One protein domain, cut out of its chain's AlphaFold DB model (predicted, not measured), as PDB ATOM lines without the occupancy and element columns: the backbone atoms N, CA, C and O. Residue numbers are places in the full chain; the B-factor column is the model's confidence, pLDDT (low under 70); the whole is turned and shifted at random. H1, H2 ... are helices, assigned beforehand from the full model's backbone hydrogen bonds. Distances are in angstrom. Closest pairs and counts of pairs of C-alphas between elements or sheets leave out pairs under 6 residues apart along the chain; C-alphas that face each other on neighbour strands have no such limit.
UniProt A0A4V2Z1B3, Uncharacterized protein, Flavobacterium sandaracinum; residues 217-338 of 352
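This is residues 217 to 338 of the 352 residues of an uncharacterized protein of Flavobacterium sandaracinum (UniProt A0A4V2Z1B3). Three long helices, H4, H5 and H6, run up and down as a bundle, with H5 joined by tight turns to H4 at one end and to H6 at the other; H4 meets H5 near that first turn and spreads away from it toward the other end. There the short helices H1, H2 and H3 and the loop of residues 240 to 252 gather, while residues 331 to 338 of H6 stick out at the opposite end. The printed part has 122 residues with six named helices, H1 to H6 in chain order, and no named strand; its class is all helix. It is only just compact, close to loose, with a radius of gyration of the C-alphas of 16.3 A, and elongated, spanning 49 by 27 by 26 A.

H4, residues 261 to 287, and H5, residues 291 to 310, form a helical hairpin at a shallow tilt of 25 degrees, opposite ways. They touch through residues 278 to 286 and 291 to 298 alone, the closest C-alphas being those of Ile 282 and Ala 294, 4.4 A apart. H5 and H6, residues 313 to 338, form a second helical hairpin at a shallow tilt of 12 degrees, opposite ways; their closest C-alphas, of His 307 and Ser 316, are 5.2 A apart. H4 and H6 are near each other. H3, residues 253 to 258, touches residues 307 to 310 of H5 at a steep tilt of 60 degrees, with the C-alphas of Ala 253 and Ser 308 closest at 4.9 A. H3 also touches residues 313 to 316 of H6, with the C-alphas of Ala 253 and Leu 313 closest at 3.8 A. H3 and H4 only just touch, only at the corner by their link, with 3 pairs of C-alphas within 8 A, the closest those of Leu 257 and Ser 264 at 5.7 A. H1, residues 219 to 225, only just touches H6, with 3 pairs of C-alphas within 8 A, the closest those of Thr 225 and Arg 314 at 4.3 A. H2, residues 236 to 239, only just touches H1, also with 3 pairs, the closest C-alphas being those of Thr 224 and Trp 236 at 6.3 A; H2 is apart from H3, H4, H5 and H6. In H1, H3 and H4 every O i to N i+4 pair is within hydrogen-bond range, in H5 14 of 16 and in H6 19 of 22; H2 is too short for such a pair.

H4 measures 38.9 A from C-alpha 261 at (320.470, 246.987, 195.342) to C-alpha 287. H6 measures 38.4 A, ending at C-alpha 338 at (364.609, 238.800, 188.036), and H5 28.9 A. H1 measures 9.8 A from C-alpha 219 at (326.142, 254.988, 202.264), H3 8.6 A and H2 5.4 A.

The two C-alphas farthest apart, of Asn 246 and Ile 338, are 52.8 A apart. The printed part has no cut. The link from H2 to H3 is long, with 13 residues. The mean pLDDT of the printed part is 93.2, and one residue, 338, is under 70.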
ATOM      1  N   ALA A 217     319.954 251.544 206.320       87.94
ATOM      2  CA  ALA A 217     321.175 251.380 205.540       87.94
ATOM      3  C   ALA A 217     321.663 252.746 205.024       87.94
ATOM      4  O   ALA A 217     320.930 253.458 204.343       87.94
ATOM      5  N   SER A 218     322.899 253.127 205.362       93.56
ATOM      6  CA  SER A 218     323.490 254.408 204.970       93.56
ATOM      7  C   SER A 218     324.747 254.198 204.130       93.56
ATOM      8  O   SER A 218     325.573 253.329 204.409       93.56
ATOM      9  N   ILE A 219     324.942 255.042 203.115       94.38
ATOM     10  CA  ILE A 219     326.142 254.988 202.264       94.38
ATOM     11  C   ILE A 219     327.418 255.168 203.108       94.38
ATOM     12  O   ILE A 219     328.426 254.515 202.852       94.38
ATOM     13  N   SER A 220     327.361 255.975 204.172       94.94
ATOM     14  CA  SER A 220     328.470 256.143 205.124       94.94
ATOM     15  C   SER A 220     328.846 254.833 205.833       94.94
ATOM     16  O   SER A 220     330.033 254.498 205.941       94.94
ATOM     17  N   ASN A 221     327.853 254.035 206.250       94.56
ATOM     18  CA  ASN A 221     328.100 252.710 206.820       94.56
ATOM     19  C   ASN A 221     328.731 251.786 205.777       94.56
ATOM     20  O   ASN A 221     329.734 251.138 206.075       94.56
ATOM     21  N   LEU A 222     328.199 251.770 204.551       95.81
ATOM     22  CA  LEU A 222     328.741 250.963 203.455       95.81
ATOM     23  C   LEU A 222     330.217 251.295 203.196       95.81
ATOM     24  O   LEU A 222     331.064 250.402 203.222       95.81
ATOM     25  N   VAL A 223     330.554 252.578 203.049       96.38
ATOM     26  CA  VAL A 223     331.941 253.035 202.856       96.38
ATOM     27  C   VAL A 223     332.823 252.633 204.037       96.38
ATOM     28  O   VAL A 223     333.927 252.137 203.837       96.38
ATOM     29  N   THR A 224     332.337 252.769 205.274       96.06
ATOM     30  CA  THR A 224     333.087 252.355 206.471       96.06
ATOM     31  C   THR A 224     333.354 250.847 206.483       96.06
ATOM     32  O   THR A 224     334.451 250.407 206.844       96.06
ATOM     33  N   THR A 225     332.379 250.028 206.082       95.38
ATOM     34  CA  THR A 225     332.542 248.567 206.026       95.38
ATOM     35  C   THR A 225     333.518 248.131 204.936       95.38
ATOM     36  O   THR A 225     334.347 247.260 205.188       95.38
ATOM     37  N   LEU A 226     333.504 248.799 203.783       96.81
ATOM     38  CA  LEU A 226     334.392 248.547 202.646       96.81
ATOM     39  C   LEU A 226     335.697 249.356 202.703       96.81
ATOM     40  O   LEU A 226     336.366 249.524 201.695       96.81
ATOM     41  N   ASN A 227     336.074 249.916 203.850       96.25
ATOM     42  CA  ASN A 227     337.353 250.607 203.965       96.25
ATOM     43  C   ASN A 227     338.438 249.620 204.450       96.25
ATOM     44  O   ASN A 227     338.272 249.044 205.534       96.25
ATOM     45  N   PRO A 228     339.553 249.429 203.714       95.38
ATOM     46  CA  PRO A 228     340.619 248.501 204.100       95.38
ATOM     47  C   PRO A 228     341.398 248.944 205.348       95.38
ATOM     48  O   PRO A 228     342.080 248.121 205.963       95.38
ATOM     49  N   LEU A 229     341.308 250.219 205.740       95.62
ATOM     50  CA  LEU A 229     342.026 250.762 206.888       95.62
ATOM     51  C   LEU A 229     341.578 250.115 208.212       95.62
ATOM     52  O   LEU A 229     340.430 249.669 208.336       95.62
ATOM     53  N   PRO A 230     342.449 250.089 209.241       92.88
ATOM     54  CA  PRO A 230     342.096 249.671 210.596       92.88
ATOM     55  C   PRO A 230     340.849 250.378 211.135       92.88
ATOM     56  O   PRO A 230     340.587 251.531 210.816       92.88
ATOM     57  N   GLY A 231     340.099 249.707 212.017       89.69
ATOM     58  CA  GLY A 231     338.858 250.264 212.577       89.69
ATOM     59  C   GLY A 231     339.036 251.573 213.351       89.69
ATOM     60  O   GLY A 231     338.081 252.322 213.463       89.69
ATOM     61  N   ARG A 232     340.246 251.859 213.856       93.00
ATOM     62  CA  ARG A 232     340.568 253.116 214.555       93.00
ATOM     63  C   ARG A 232     340.703 254.311 213.609       93.00
ATOM     64  O   ARG A 232     340.582 255.439 214.054       93.00
ATOM     65  N   LEU A 233     340.964 254.056 212.325       95.56
ATOM     66  CA  LEU A 233     341.090 255.079 211.282       95.56
ATOM     67  C   LEU A 233     339.788 255.254 210.488       95.56
ATOM     68  O   LEU A 233     339.773 255.896 209.443       95.56
ATOM     69  N   THR A 234     338.698 254.632 210.939       94.88
ATOM     70  CA  THR A 234     337.380 254.709 210.308       94.88
ATOM     71  C   THR A 234     336.301 254.839 211.381       94.88
ATOM     72  O   THR A 234     336.567 254.668 212.568       94.88
ATOM     73  N   ASN A 235     335.050 255.073 210.983       93.75
ATOM     74  CA  ASN A 235     333.927 255.154 211.920       93.75
ATOM     75  C   ASN A 235     333.450 253.773 212.435       93.75
ATOM     76  O   ASN A 235     332.304 253.609 212.855       93.75
ATOM     77  N   TRP A 236     334.294 252.736 212.354       94.69
ATOM     78  CA  TRP A 236     333.886 251.349 212.589       94.69
ATOM     79  C   TRP A 236     333.331 251.131 213.996       94.69
ATOM     80  O   TRP A 236     332.269 250.535 214.146       94.69
ATOM     81  N   TYR A 237     334.021 251.619 215.025       93.56
ATOM     82  CA  TYR A 237     333.618 251.365 216.410       93.56
ATOM     83  C   TYR A 237     332.297 252.044 216.792       93.56
ATOM     84  O   TYR A 237     331.595 251.530 217.656       93.56
ATOM     85  N   ALA A 238     331.911 253.123 216.104       93.19
ATOM     86  CA  ALA A 238     330.621 253.776 216.316       93.19
ATOM     87  C   ALA A 238     329.440 253.001 215.701       93.19
ATOM     88  O   ALA A 238     328.303 253.142 216.156       93.19
ATOM     89  N   ILE A 239     329.693 252.197 214.660       94.00
ATOM     90  CA  ILE A 239     328.644 251.473 213.921       94.00
ATOM     91  C   ILE A 239     328.630 249.967 214.213       94.00
ATOM     92  O   ILE A 239     327.600 249.326 214.038       94.00
ATOM     93  N   ALA A 240     329.733 249.385 214.691       91.94
ATOM     94  CA  ALA A 240     329.893 247.936 214.848       91.94
ATOM     95  C   ALA A 240     328.891 247.286 215.816       91.94
ATOM     96  O   ALA A 240     328.536 246.121 215.631       91.94
ATOM     97  N   SER A 241     328.448 248.007 216.850       90.94
ATOM     98  CA  SER A 241     327.402 247.537 217.772       90.94
ATOM     99  C   SER A 241     326.009 247.559 217.139       90.94
ATOM    100  O   SER A 241     325.157 246.769 217.525       90.94
ATOM    101  N   LYS A 242     325.792 248.419 216.135       91.25
ATOM    102  CA  LYS A 242     324.522 248.584 215.409       91.25
ATOM    103  C   LYS A 242     324.396 247.654 214.195       91.25
ATOM    104  O   LYS A 242     323.303 247.492 213.661       91.25
ATOM    105  N   LEU A 243     325.503 247.062 213.744       92.62
ATOM    106  CA  LEU A 243     325.552 246.118 212.620       92.62
ATOM    107  C   LEU A 243     325.451 244.661 213.099       92.62
ATOM    108  O   LEU A 243     326.301 243.818 212.785       92.62
ATOM    109  N   ARG A 244     324.439 244.384 213.925       92.62
ATOM    110  CA  ARG A 244     324.198 243.073 214.530       92.62
ATOM    111  C   ARG A 244     322.703 242.789 214.636       92.62
ATOM    112  O   ARG A 244     321.924 243.702 214.884       92.62
ATOM    113  N   ILE A 245     322.329 241.523 214.466       90.62
ATOM    114  CA  ILE A 245     320.961 241.020 214.669       90.62
ATOM    115  C   ILE A 245     320.617 241.061 216.161       90.62
ATOM    116  O   ILE A 245     319.528 241.460 216.553       90.62
ATOM    117  N   ASN A 246     321.570 240.648 216.994       88.50
ATOM    118  CA  ASN A 246     321.506 240.721 218.448       88.50
ATOM    119  C   ASN A 246     322.919 240.958 219.002       88.50
ATOM    120  O   ASN A 246     323.860 241.186 218.245       88.50
ATOM    121  N   GLU A 247     323.098 240.901 220.318       85.50
ATOM    122  CA  GLU A 247     324.396 241.155 220.950       85.50
ATOM    123  C   GLU A 247     325.534 240.272 220.396       85.50
ATOM    124  O   GLU A 247     326.672 240.730 220.257       85.50
ATOM    125  N   ILE A 248     325.222 239.034 220.004       82.12
ATOM    126  CA  ILE A 248     326.197 237.988 219.669       82.12
ATOM    127  C   ILE A 248     326.299 237.765 218.152       82.12
ATOM    128  O   ILE A 248     327.380 237.475 217.640       82.12
ATOM    129  N   ALA A 249     325.194 237.906 217.419       88.19
ATOM    130  CA  ALA A 249     325.104 237.602 215.995       88.19
ATOM    131  C   ALA A 249     325.271 238.875 215.144       88.19
ATOM    132  O   ALA A 249     324.362 239.710 215.119       88.19
ATOM    133  N   PRO A 250     326.398 239.050 214.427       92.31
ATOM    134  CA  PRO A 250     326.556 240.166 213.505       92.31
ATOM    135  C   PRO A 250     325.595 240.039 212.316       92.31
ATOM    136  O   PRO A 250     325.097 238.956 212.012       92.31
ATOM    137  N   TYR A 251     325.371 241.146 211.612       94.81
ATOM    138  CA  TYR A 251     324.756 241.079 210.289       94.81
ATOM    139  C   TYR A 251     325.609 240.244 209.334       94.81
ATOM    140  O   TYR A 251     326.833 240.207 209.463       94.81
ATOM    141  N   THR A 252     324.970 239.581 208.371       95.50
ATOM    142  CA  THR A 252     325.686 238.856 207.315       95.50
ATOM    143  C   THR A 252     326.060 239.814 206.189       95.50
ATOM    144  O   THR A 252     325.289 240.703 205.826       95.50
ATOM    145  N   ALA A 253     327.227 239.617 205.579       95.88
ATOM    146  CA  ALA A 253     327.699 240.452 204.477       95.88
ATOM    147  C   ALA A 253     326.719 240.476 203.299       95.88
ATOM    148  O   ALA A 253     326.485 241.523 202.695       95.88
ATOM    149  N   ILE A 254     326.131 239.318 202.989       95.12
ATOM    150  CA  ILE A 254     325.141 239.188 201.918       95.12
ATOM    151  C   ILE A 254     323.894 240.011 202.242       95.12
ATOM    152  O   ILE A 254     323.403 240.732 201.370       95.12
ATOM    153  N   GLY A 255     323.409 239.938 203.485       95.12
ATOM    154  CA  GLY A 255     322.244 240.693 203.936       95.12
ATOM    155  C   GLY A 255     322.500 242.198 203.963       95.12
ATOM    156  O   GLY A 255     321.653 242.971 203.517       95.12
ATOM    157  N   GLU A 256     323.689 242.623 204.400       95.88
ATOM    158  CA  GLU A 256     324.099 244.030 204.364       95.88
ATOM    159  C   GLU A 256     324.144 244.572 202.937       95.88
ATOM    160  O   GLU A 256     323.603 245.639 202.666       95.88
ATOM    161  N   LEU A 257     324.750 243.833 202.003       96.06
ATOM    162  CA  LEU A 257     324.835 244.249 200.603       96.06
ATOM    163  C   LEU A 257     323.461 244.305 199.936       96.06
ATOM    164  O   LEU A 257     323.208 245.220 199.148       96.06
ATOM    165  N   ALA A 258     322.554 243.380 200.264       94.50
ATOM    166  CA  ALA A 258     321.201 243.351 199.711       94.50
ATOM    167  C   ALA A 258     320.409 244.644 199.987       94.50
ATOM    168  O   ALA A 258     319.508 244.983 199.220       94.50
ATOM    169  N   LYS A 259     320.787 245.410 201.020       94.81
ATOM    170  CA  LYS A 259     320.219 246.734 201.317       94.81
ATOM    171  C   LYS A 259     320.663 247.854 200.386       94.81
ATOM    172  O   LYS A 259     320.081 248.932 200.424       94.81
ATOM    173  N   TYR A 260     321.633 247.592 199.517       94.88
ATOM    174  CA  TYR A 260     322.107 248.522 198.500       94.88
ATOM    175  C   TYR A 260     321.948 247.875 197.114       94.88
ATOM    176  O   TYR A 260     322.939 247.405 196.557       94.88
ATOM    177  N   PRO A 261     320.735 247.807 196.530       92.31
ATOM    178  CA  PRO A 261     320.470 246.987 195.342       92.31
ATOM    179  C   PRO A 261     321.373 247.311 194.144       92.31
ATOM    180  O   PRO A 261     321.995 246.412 193.580       92.31
ATOM    181  N   LEU A 262     321.515 248.598 193.804       94.69
ATOM    182  CA  LEU A 262     322.371 249.044 192.698       94.69
ATOM    183  C   LEU A 262     323.849 248.733 192.961       94.69
ATOM    184  O   LEU A 262     324.542 248.194 192.098       94.69
ATOM    185  N   PHE A 263     324.319 249.012 194.178       96.19
ATOM    186  CA  PHE A 263     325.687 248.697 194.571       96.19
ATOM    187  C   PHE A 263     325.943 247.186 194.555       96.19
ATOM    188  O   PHE A 263     326.978 246.753 194.069       96.19
ATOM    189  N   SER A 264     324.991 246.374 195.017       95.56
ATOM    190  CA  SER A 264     325.056 244.911 194.991       95.56
ATOM    191  C   SER A 264     325.228 244.353 193.583       95.56
ATOM    192  O   SER A 264     326.020 243.431 193.392       95.56
ATOM    193  N   ILE A 265     324.513 244.901 192.595       96.38
ATOM    194  CA  ILE A 265     324.651 244.502 191.185       96.38
ATOM    195  C   ILE A 265     326.094 244.691 190.729       96.38
ATOM    196  O   ILE A 265     326.723 243.738 190.256       96.38
ATOM    197  N   PHE A 266     326.634 245.894 190.927       97.12
ATOM    198  CA  PHE A 266     328.011 246.207 190.565       97.12
ATOM    199  C   PHE A 266     329.015 245.358 191.354       97.12
ATOM    200  O   PHE A 266     329.880 244.710 190.769       97.12
ATOM    201  N   TYR A 267     328.860 245.302 192.676       97.44
ATOM    202  CA  TYR A 267     329.752 244.605 193.593       97.44
ATOM    203  C   TYR A 267     329.860 243.117 193.266       97.44
ATOM    204  O   TYR A 267     330.968 242.616 193.098       97.44
ATOM    205  N   TYR A 268     328.740 242.397 193.134       97.81
ATOM    206  CA  TYR A 268     328.788 240.956 192.864       97.81
ATOM    207  C   TYR A 268     329.295 240.643 191.458       97.81
ATOM    208  O   TYR A 268     330.000 239.650 191.292       97.81
ATOM    209  N   SER A 269     329.005 241.495 190.474       98.06
ATOM    210  CA  SER A 269     329.563 241.348 189.125       98.06
ATOM    211  C   SER A 269     331.080 241.564 189.129       98.06
ATOM    212  O   SER A 269     331.828 240.742 188.600       98.06
ATOM    213  N   LEU A 270     331.574 242.607 189.801       98.06
ATOM    214  CA  LEU A 270     333.011 242.852 189.952       98.06
ATOM    215  C   LEU A 270     333.701 241.730 190.737       98.06
ATOM    216  O   LEU A 270     334.796 241.297 190.385       98.06
ATOM    217  N   LEU A 271     333.046 241.221 191.776       97.88
ATOM    218  CA  LEU A 271     333.541 240.105 192.570       97.88
ATOM    219  C   LEU A 271     333.649 238.825 191.732       97.88
ATOM    220  O   LEU A 271     334.657 238.133 191.816       97.88
ATOM    221  N   GLY A 272     332.651 238.530 190.895       97.94
ATOM    222  CA  GLY A 272     332.689 237.408 189.957       97.94
ATOM    223  C   GLY A 272     333.835 237.513 188.959       97.94
ATOM    224  O   GLY A 272     334.591 236.560 188.770       97.94
ATOM    225  N   TYR A 273     334.018 238.704 188.387       97.94
ATOM    226  CA  TYR A 273     335.153 239.002 187.517       97.94
ATOM    227  C   TYR A 273     336.490 238.765 188.238       97.94
ATOM    228  O   TYR A 273     337.375 238.080 187.724       97.94
ATOM    229  N   TYR A 274     336.620 239.281 189.463       98.06
ATOM    230  CA  TYR A 274     337.811 239.116 190.293       98.06
ATOM    231  C   TYR A 274     338.095 237.645 190.625       98.06
ATOM    232  O   TYR A 274     339.230 237.189 190.479       98.06
ATOM    233  N   PHE A 275     337.078 236.875 191.016       97.62
ATOM    234  CA  PHE A 275     337.222 235.447 191.303       97.62
ATOM    235  C   PHE A 275     337.697 234.666 190.078       97.62
ATOM    236  O   PHE A 275     338.584 233.826 190.210       97.62
ATOM    237  N   ALA A 276     337.175 234.964 188.886       96.38
ATOM    238  CA  ALA A 276     337.636 234.333 187.651       96.38
ATOM    239  C   ALA A 276     339.104 234.685 187.331       96.38
ATOM    240  O   ALA A 276     339.879 233.818 186.915       96.38
ATOM    241  N   ALA A 277     339.522 235.927 187.596       96.50
ATOM    242  CA  ALA A 277     340.914 236.349 187.454       96.50
ATOM    243  C   ALA A 277     341.861 235.611 188.413       96.50
ATOM    244  O   ALA A 277     342.932 235.150 188.004       96.50
ATOM    245  N   ILE A 278     341.469 235.455 189.678       97.00
ATOM    246  CA  ILE A 278     342.277 234.719 190.656       97.00
ATOM    247  C   ILE A 278     342.240 233.209 190.395       97.00
ATOM    248  O   ILE A 278     343.276 232.565 190.531       97.00
ATOM    249  N   ASP A 279     341.125 232.633 189.943       94.88
ATOM    250  CA  ASP A 279     341.066 231.226 189.520       94.88
ATOM    251  C   ASP A 279     342.044 230.950 188.369       94.88
ATOM    252  O   ASP A 279     342.841 230.009 188.430       94.88
ATOM    253  N   PHE A 280     342.072 231.828 187.362       94.25
ATOM    254  CA  PHE A 280     343.067 231.765 186.291       94.25
ATOM    255  C   PHE A 280     344.499 231.776 186.839       94.25
ATOM    256  O   PHE A 280     345.336 230.957 186.443       94.25
ATOM    257  N   PHE A 281     344.785 232.680 187.781       94.94
ATOM    258  CA  PHE A 281     346.082 232.759 188.444       94.94
ATOM    259  C   PHE A 281     346.427 231.475 189.203       94.94
ATOM    260  O   PHE A 281     347.517 230.936 189.005       94.94
ATOM    261  N   ILE A 282     345.513 230.966 190.034       93.75
ATOM    262  CA  ILE A 282     345.679 229.740 190.824       93.75
ATOM    263  C   ILE A 282     346.030 228.589 189.890       93.75
ATOM    264  O   ILE A 282     347.083 227.971 190.048       93.75
ATOM    265  N   LYS A 283     345.209 228.336 188.869       91.12
ATOM    266  CA  LYS A 283     345.444 227.242 187.922       91.12
ATOM    267  C   LYS A 283     346.778 227.404 187.188       91.12
ATOM    268  O   LYS A 283     347.532 226.440 187.078       91.12
ATOM    269  N   SER A 284     347.125 228.624 186.769       91.31
ATOM    270  CA  SER A 284     348.433 228.919 186.169       91.31
ATOM    271  C   SER A 284     349.590 228.590 187.120       91.31
ATOM    272  O   SER A 284     350.546 227.927 186.719       91.31
ATOM    273  N   GLN A 285     349.509 228.973 188.398       91.88
ATOM    274  CA  GLN A 285     350.534 228.630 189.389       91.88
ATOM    275  C   GLN A 285     350.656 227.116 189.589       91.88
ATOM    276  O   GLN A 285     351.773 226.602 189.664       91.88
ATOM    277  N   VAL A 286     349.535 226.394 189.636       88.50
ATOM    278  CA  VAL A 286     349.525 224.935 189.813       88.50
ATOM    279  C   VAL A 286     350.183 224.228 188.624       88.50
ATOM    280  O   VAL A 286     351.001 223.332 188.834       88.50
ATOM    281  N   LEU A 287     349.908 224.667 187.390       87.81
ATOM    282  CA  LEU A 287     350.555 224.141 186.178       87.81
ATOM    283  C   LEU A 287     352.075 224.350 186.195       87.81
ATOM    284  O   LEU A 287     352.831 223.455 185.825       87.81
ATOM    285  N   HIS A 288     352.534 225.492 186.709       88.19
ATOM    286  CA  HIS A 288     353.959 225.793 186.886       88.19
ATOM    287  C   HIS A 288     354.553 225.228 188.189       88.19
ATOM    288  O   HIS A 288     355.650 225.626 188.584       88.19
ATOM    289  N   LYS A 289     353.844 224.322 188.879       86.06
ATOM    290  CA  LYS A 289     354.261 223.684 190.141       86.06
ATOM    291  C   LYS A 289     354.543 224.661 191.298       86.06
ATOM    292  O   LYS A 289     355.244 224.328 192.251       86.06
ATOM    293  N   LYS A 290     353.981 225.873 191.258       86.56
ATOM    294  CA  LYS A 290     354.094 226.913 192.299       86.56
ATOM    295  C   LYS A 290     352.923 226.843 193.282       86.56
ATOM    296  O   LYS A 290     352.139 227.779 193.418       86.56
ATOM    297  N   TYR A 291     352.805 225.718 193.979       86.25
ATOM    298  CA  TYR A 291     351.622 225.392 194.785       86.25
ATOM    299  C   TYR A 291     351.370 226.344 195.958       86.25
ATOM    300  O   TYR A 291     350.215 226.601 196.272       86.25
ATOM    301  N   PHE A 292     352.417 226.906 196.570       87.38
ATOM    302  CA  PHE A 292     352.274 227.785 197.736       87.38
ATOM    303  C   PHE A 292     351.327 228.968 197.475       87.38
ATOM    304  O   PHE A 292     350.349 229.149 198.195       87.38
ATOM    305  N   TRP A 293     351.568 229.730 196.402       90.94
ATOM    306  CA  TRP A 293     350.742 230.890 196.050       90.94
ATOM    307  C   TRP A 293     349.324 230.496 195.635       90.94
ATOM    308  O   TRP A 293     348.374 231.197 195.971       90.94
ATOM    309  N   ALA A 294     349.185 229.370 194.931       91.00
ATOM    310  CA  ALA A 294     347.891 228.841 194.521       91.00
ATOM    311  C   ALA A 294     347.021 228.471 195.731       91.00
ATOM    312  O   ALA A 294     345.875 228.902 195.827       91.00
ATOM    313  N   VAL A 295     347.587 227.707 196.669       88.25
ATOM    314  CA  VAL A 295     346.900 227.257 197.885       88.25
ATOM    315  C   VAL A 295     346.546 228.445 198.768       88.25
ATOM    316  O   VAL A 295     345.414 228.533 199.231       88.25
ATOM    317  N   LEU A 296     347.473 229.385 198.966       91.56
ATOM    318  CA  LEU A 296     347.226 230.546 199.815       91.56
ATOM    319  C   LEU A 296     346.077 231.415 199.276       91.56
ATOM    320  O   LEU A 296     345.194 231.790 200.042       91.56
ATOM    321  N   GLN A 297     346.041 231.670 197.963       95.56
ATOM    322  CA  GLN A 297     344.933 232.401 197.337       95.56
ATOM    323  C   GLN A 297     343.604 231.653 197.449       95.56
ATOM    324  O   GLN A 297     342.593 232.234 197.839       95.56
ATOM    325  N   PHE A 298     343.610 230.350 197.160       93.50
ATOM    326  CA  PHE A 298     342.419 229.513 197.281       93.50
ATOM    327  C   PHE A 298     341.835 229.554 198.700       93.50
ATOM    328  O   PHE A 298     340.635 229.758 198.862       93.50
ATOM    329  N   LEU A 299     342.683 229.412 199.725       91.31
ATOM    330  CA  LEU A 299     342.257 229.439 201.125       91.31
ATOM    331  C   LEU A 299     341.622 230.779 201.504       91.31
ATOM    332  O   LEU A 299     340.561 230.794 202.122       91.31
ATOM    333  N   VAL A 300     342.230 231.898 201.110       93.94
ATOM    334  CA  VAL A 300     341.694 233.234 201.411       93.94
ATOM    335  C   VAL A 300     340.334 233.456 200.738       93.94
ATOM    336  O   VAL A 300     339.411 233.958 201.381       93.94
ATOM    337  N   LEU A 301     340.163 233.039 199.480       96.06
ATOM    338  CA  LEU A 301     338.869 233.139 198.793       96.06
ATOM    339  C   LEU A 301     337.812 232.199 199.385       96.06
ATOM    340  O   LEU A 301     336.649 232.584 199.499       96.06
ATOM    341  N   ALA A 302     338.193 230.990 199.804       91.94
ATOM    342  CA  ALA A 302     337.285 230.075 200.491       91.94
ATOM    343  C   ALA A 302     336.798 230.665 201.826       91.94
ATOM    344  O   ALA A 302     335.603 230.609 202.122       91.94
ATOM    345  N   LEU A 303     337.696 231.298 202.591       92.38
ATOM    346  CA  LEU A 303     337.338 232.012 203.819       92.38
ATOM    347  C   LEU A 303     336.370 233.163 203.542       92.38
ATOM    348  O   LEU A 303     335.391 233.295 204.269       92.38
ATOM    349  N   TYR A 304     336.577 233.946 202.477       95.50
ATOM    350  CA  TYR A 304     335.609 234.970 202.073       95.50
ATOM    351  C   TYR A 304     334.204 234.382 201.882       95.50
ATOM    352  O   TYR A 304     333.240 234.918 202.429       95.50
ATOM    353  N   VAL A 305     334.089 233.278 201.129       92.81
ATOM    354  CA  VAL A 305     332.793 232.651 200.830       92.81
ATOM    355  C   VAL A 305     332.096 232.249 202.123       92.81
ATOM    356  O   VAL A 305     330.972 232.685 202.346       92.81
ATOM    357  N   VAL A 306     332.769 231.504 203.002       89.12
ATOM    358  CA  VAL A 306     332.189 231.064 204.283       89.12
ATOM    359  C   VAL A 306     331.808 232.266 205.150       89.12
ATOM    360  O   VAL A 306     330.664 232.383 205.585       89.12
ATOM    361  N   HIS A 307     332.726 233.217 205.338       91.19
ATOM    362  CA  HIS A 307     332.477 234.375 206.193       91.19
ATOM    363  C   HIS A 307     331.381 235.301 205.659       91.19
ATOM    364  O   HIS A 307     330.757 235.997 206.455       91.19
ATOM    365  N   SER A 308     331.115 235.323 204.351       93.88
ATOM    366  CA  SER A 308     330.058 236.166 203.777       93.88
ATOM    367  C   SER A 308     328.646 235.783 204.243       93.88
ATOM    368  O   SER A 308     327.763 236.643 204.281       93.88
ATOM    369  N   PHE A 309     328.444 234.524 204.651       89.94
ATOM    370  CA  PHE A 309     327.169 234.029 205.175       89.94
ATOM    371  C   PHE A 309     327.003 234.231 206.683       89.94
ATOM    372  O   PHE A 309     325.873 234.215 207.160       89.94
ATOM    373  N   GLU A 310     328.092 234.410 207.433       87.25
ATOM    374  CA  GLU A 310     328.060 234.366 208.904       87.25
ATOM    375  C   GLU A 310     328.531 235.658 209.580       87.25
ATOM    376  O   GLU A 310     328.212 235.902 210.741       87.25
ATOM    377  N   TYR A 311     329.301 236.490 208.878       92.25
ATOM    378  CA  TYR A 311     329.924 237.689 209.432       92.25
ATOM    379  C   TYR A 311     329.588 238.922 208.603       92.25
ATOM    380  O   TYR A 311     329.242 238.833 207.424       92.25
ATOM    381  N   ASN A 312     329.779 240.085 209.224       95.06
ATOM    382  CA  ASN A 312     329.528 241.367 208.584       95.06
ATOM    383  C   ASN A 312     330.404 241.597 207.345       95.06
ATOM    384  O   ASN A 312     331.477 241.002 207.162       95.06
ATOM    385  N   LEU A 313     329.945 242.517 206.501       96.31
ATOM    386  CA  LEU A 313     330.568 242.898 205.243       96.31
ATOM    387  C   LEU A 313     332.025 243.310 205.438       96.31
ATOM    388  O   LEU A 313     332.886 242.891 204.677       96.31
ATOM    389  N   ARG A 314     332.340 244.050 206.504       96.00
ATOM    390  CA  ARG A 314     333.720 244.468 206.784       96.00
ATOM    391  C   ARG A 314     334.648 243.289 207.046       96.00
ATOM    392  O   ARG A 314     335.764 243.252 206.534       96.00
ATOM    393  N   SER A 315     334.214 242.347 207.877       94.56
ATOM    394  CA  SER A 315     335.040 241.208 208.291       94.56
ATOM    395  C   SER A 315     335.245 240.233 207.140       94.56
ATOM    396  O   SER A 315     336.367 239.791 206.916       94.56
ATOM    397  N   SER A 316     334.191 239.953 206.374       96.44
ATOM    398  CA  SER A 316     334.278 239.101 205.186       96.44
ATOM    399  C   SER A 316     335.092 239.766 204.069       96.44
ATOM    400  O   SER A 316     336.030 239.163 203.552       96.44
ATOM    401  N   HIS A 317     334.833 241.033 203.737       97.25
ATOM    402  CA  HIS A 317     335.487 241.719 202.618       97.25
ATOM    403  C   HIS A 317     337.001 241.915 202.810       97.25
ATOM    404  O   HIS A 317     337.743 241.987 201.832       97.25
ATOM    405  N   ARG A 318     337.514 241.887 204.048       96.62
ATOM    406  CA  ARG A 318     338.967 241.861 204.309       96.62
ATOM    407  C   ARG A 318     339.689 240.712 203.621       96.62
ATOM    408  O   ARG A 318     340.816 240.908 203.176       96.62
ATOM    409  N   PHE A 319     339.055 239.552 203.472       97.50
ATOM    410  CA  PHE A 319     339.652 238.442 202.730       97.50
ATOM    411  C   PHE A 319     339.864 238.792 201.249       97.50
ATOM    412  O   PHE A 319     340.865 238.381 200.668       97.50
ATOM    413  N   ILE A 320     339.017 239.639 200.652       98.00
ATOM    414  CA  ILE A 320     339.252 240.164 199.299       98.00
ATOM    415  C   ILE A 320     340.493 241.062 199.278       98.00
ATOM    416  O   ILE A 320     341.352 240.881 198.417       98.00
ATOM    417  N   TYR A 321     340.662 241.956 200.260       97.69
ATOM    418  CA  TYR A 321     341.886 242.764 200.364       97.69
ATOM    419  C   TYR A 321     343.137 241.924 200.581       97.69
ATOM    420  O   TYR A 321     344.162 242.192 199.957       97.69
ATOM    421  N   TYR A 322     343.068 240.892 201.420       97.19
ATOM    422  CA  TYR A 322     344.189 239.979 201.633       97.19
ATOM    423  C   TYR A 322     344.541 239.233 200.345       97.19
ATOM    424  O   TYR A 322     345.712 239.173 199.979       97.19
ATOM    425  N   SER A 323     343.541 238.753 199.605       97.88
ATOM    426  CA  SER A 323     343.719 238.116 198.296       97.88
ATOM    427  C   SER A 323     344.383 239.071 197.291       97.88
ATOM    428  O   SER A 323     345.364 238.714 196.630       97.88
ATOM    429  N   MET A 324     343.928 240.329 197.222       97.50
ATOM    430  CA  MET A 324     344.522 241.369 196.371       97.50
ATOM    431  C   MET A 324     345.968 241.685 196.769       97.50
ATOM    432  O   MET A 324     346.847 241.716 195.907       97.50
ATOM    433  N   ALA A 325     346.240 241.869 198.061       97.00
ATOM    434  CA  ALA A 325     347.579 242.142 198.577       97.00
ATOM    435  C   ALA A 325     348.548 240.991 198.280       97.00
ATOM    436  O   ALA A 325     349.655 241.226 197.799       97.00
ATOM    437  N   LEU A 326     348.118 239.743 198.484       96.12
ATOM    438  CA  LEU A 326     348.898 238.549 198.150       96.12
ATOM    439  C   LEU A 326     349.183 238.447 196.650       96.12
ATOM    440  O   LEU A 326     350.292 238.085 196.252       96.12
ATOM    441  N   TYR A 327     348.200 238.784 195.815       96.12
ATOM    442  CA  TYR A 327     348.356 238.789 194.364       96.12
ATOM    443  C   TYR A 327     349.399 239.831 193.942       96.12
ATOM    444  O   TYR A 327     350.340 239.500 193.222       96.12
ATOM    445  N   MET A 328     349.309 241.061 194.458       96.19
ATOM    446  CA  MET A 328     350.297 242.117 194.203       96.19
ATOM    447  C   MET A 328     351.697 241.736 194.699       96.19
ATOM    448  O   MET A 328     352.672 241.874 193.956       96.19
ATOM    449  N   LEU A 329     351.799 241.200 195.918       95.06
ATOM    450  CA  LEU A 329     353.060 240.764 196.515       95.06
ATOM    451  C   LEU A 329     353.764 239.721 195.642       95.06
ATOM    452  O   LEU A 329     354.969 239.828 195.414       95.06
ATOM    453  N   TYR A 330     353.024 238.755 195.091       94.69
ATOM    454  CA  TYR A 330     353.582 237.780 194.154       94.69
ATOM    455  C   TYR A 330     354.263 238.458 192.952       94.69
ATOM    456  O   TYR A 330     355.389 238.092 192.599       94.69
ATOM    457  N   PHE A 331     353.630 239.458 192.327       93.44
ATOM    458  CA  PHE A 331     354.222 240.153 191.176       93.44
ATOM    459  C   PHE A 331     355.426 241.010 191.555       93.44
ATOM    460  O   PHE A 331     356.406 241.019 190.807       93.44
ATOM    461  N   ILE A 332     355.390 241.679 192.711       94.00
ATOM    462  CA  ILE A 332     356.533 242.439 193.236       94.00
ATOM    463  C   ILE A 332     357.725 241.498 193.430       94.00
ATOM    464  O   ILE A 332     358.789 241.720 192.853       94.00
ATOM    465  N   LEU A 333     357.535 240.388 194.149       91.75
ATOM    466  CA  LEU A 333     358.595 239.409 194.408       91.75
ATOM    467  C   LEU A 333     359.117 238.758 193.122       91.75
ATOM    468  O   LEU A 333     360.322 238.536 192.986       91.75
ATOM    469  N   LYS A 334     358.235 238.482 192.153       89.50
ATOM    470  CA  LYS A 334     358.633 237.972 190.835       89.50
ATOM    471  C   LYS A 334     359.537 238.968 190.103       89.50
ATOM    472  O   LYS A 334     360.532 238.543 189.525       89.50
ATOM    473  N   ARG A 335     359.226 240.270 190.138       89.38
ATOM    474  CA  ARG A 335     360.041 241.322 189.500       89.38
ATOM    475  C   ARG A 335     361.385 241.526 190.200       89.38
ATOM    476  O   ARG A 335     362.392 241.672 189.516       89.38
ATOM    477  N   VAL A 336     361.420 241.488 191.533       86.94
ATOM    478  CA  VAL A 336     362.662 241.648 192.312       86.94
ATOM    479  C   VAL A 336     363.628 240.483 192.072       86.94
ATOM    480  O   VAL A 336     364.810 240.713 191.841       86.94
ATOM    481  N   LYS A 337     363.138 239.234 192.031       71.44
ATOM    482  CA  LYS A 337     363.991 238.056 191.773       71.44
ATOM    483  C   LYS A 337     364.641 238.043 190.387       71.44
ATOM    484  O   LYS A 337     365.699 237.450 190.243       71.44
ATOM    485  N   ILE A 338     364.040 238.693 189.391       60.19
ATOM    486  CA  ILE A 338     364.609 238.800 188.036       60.19
ATOM    487  C   ILE A 338     365.803 239.774 187.999       60.19
ATOM    488  O   ILE A 338     366.615 239.702 187.086       60.19
TER     489      ILE A 338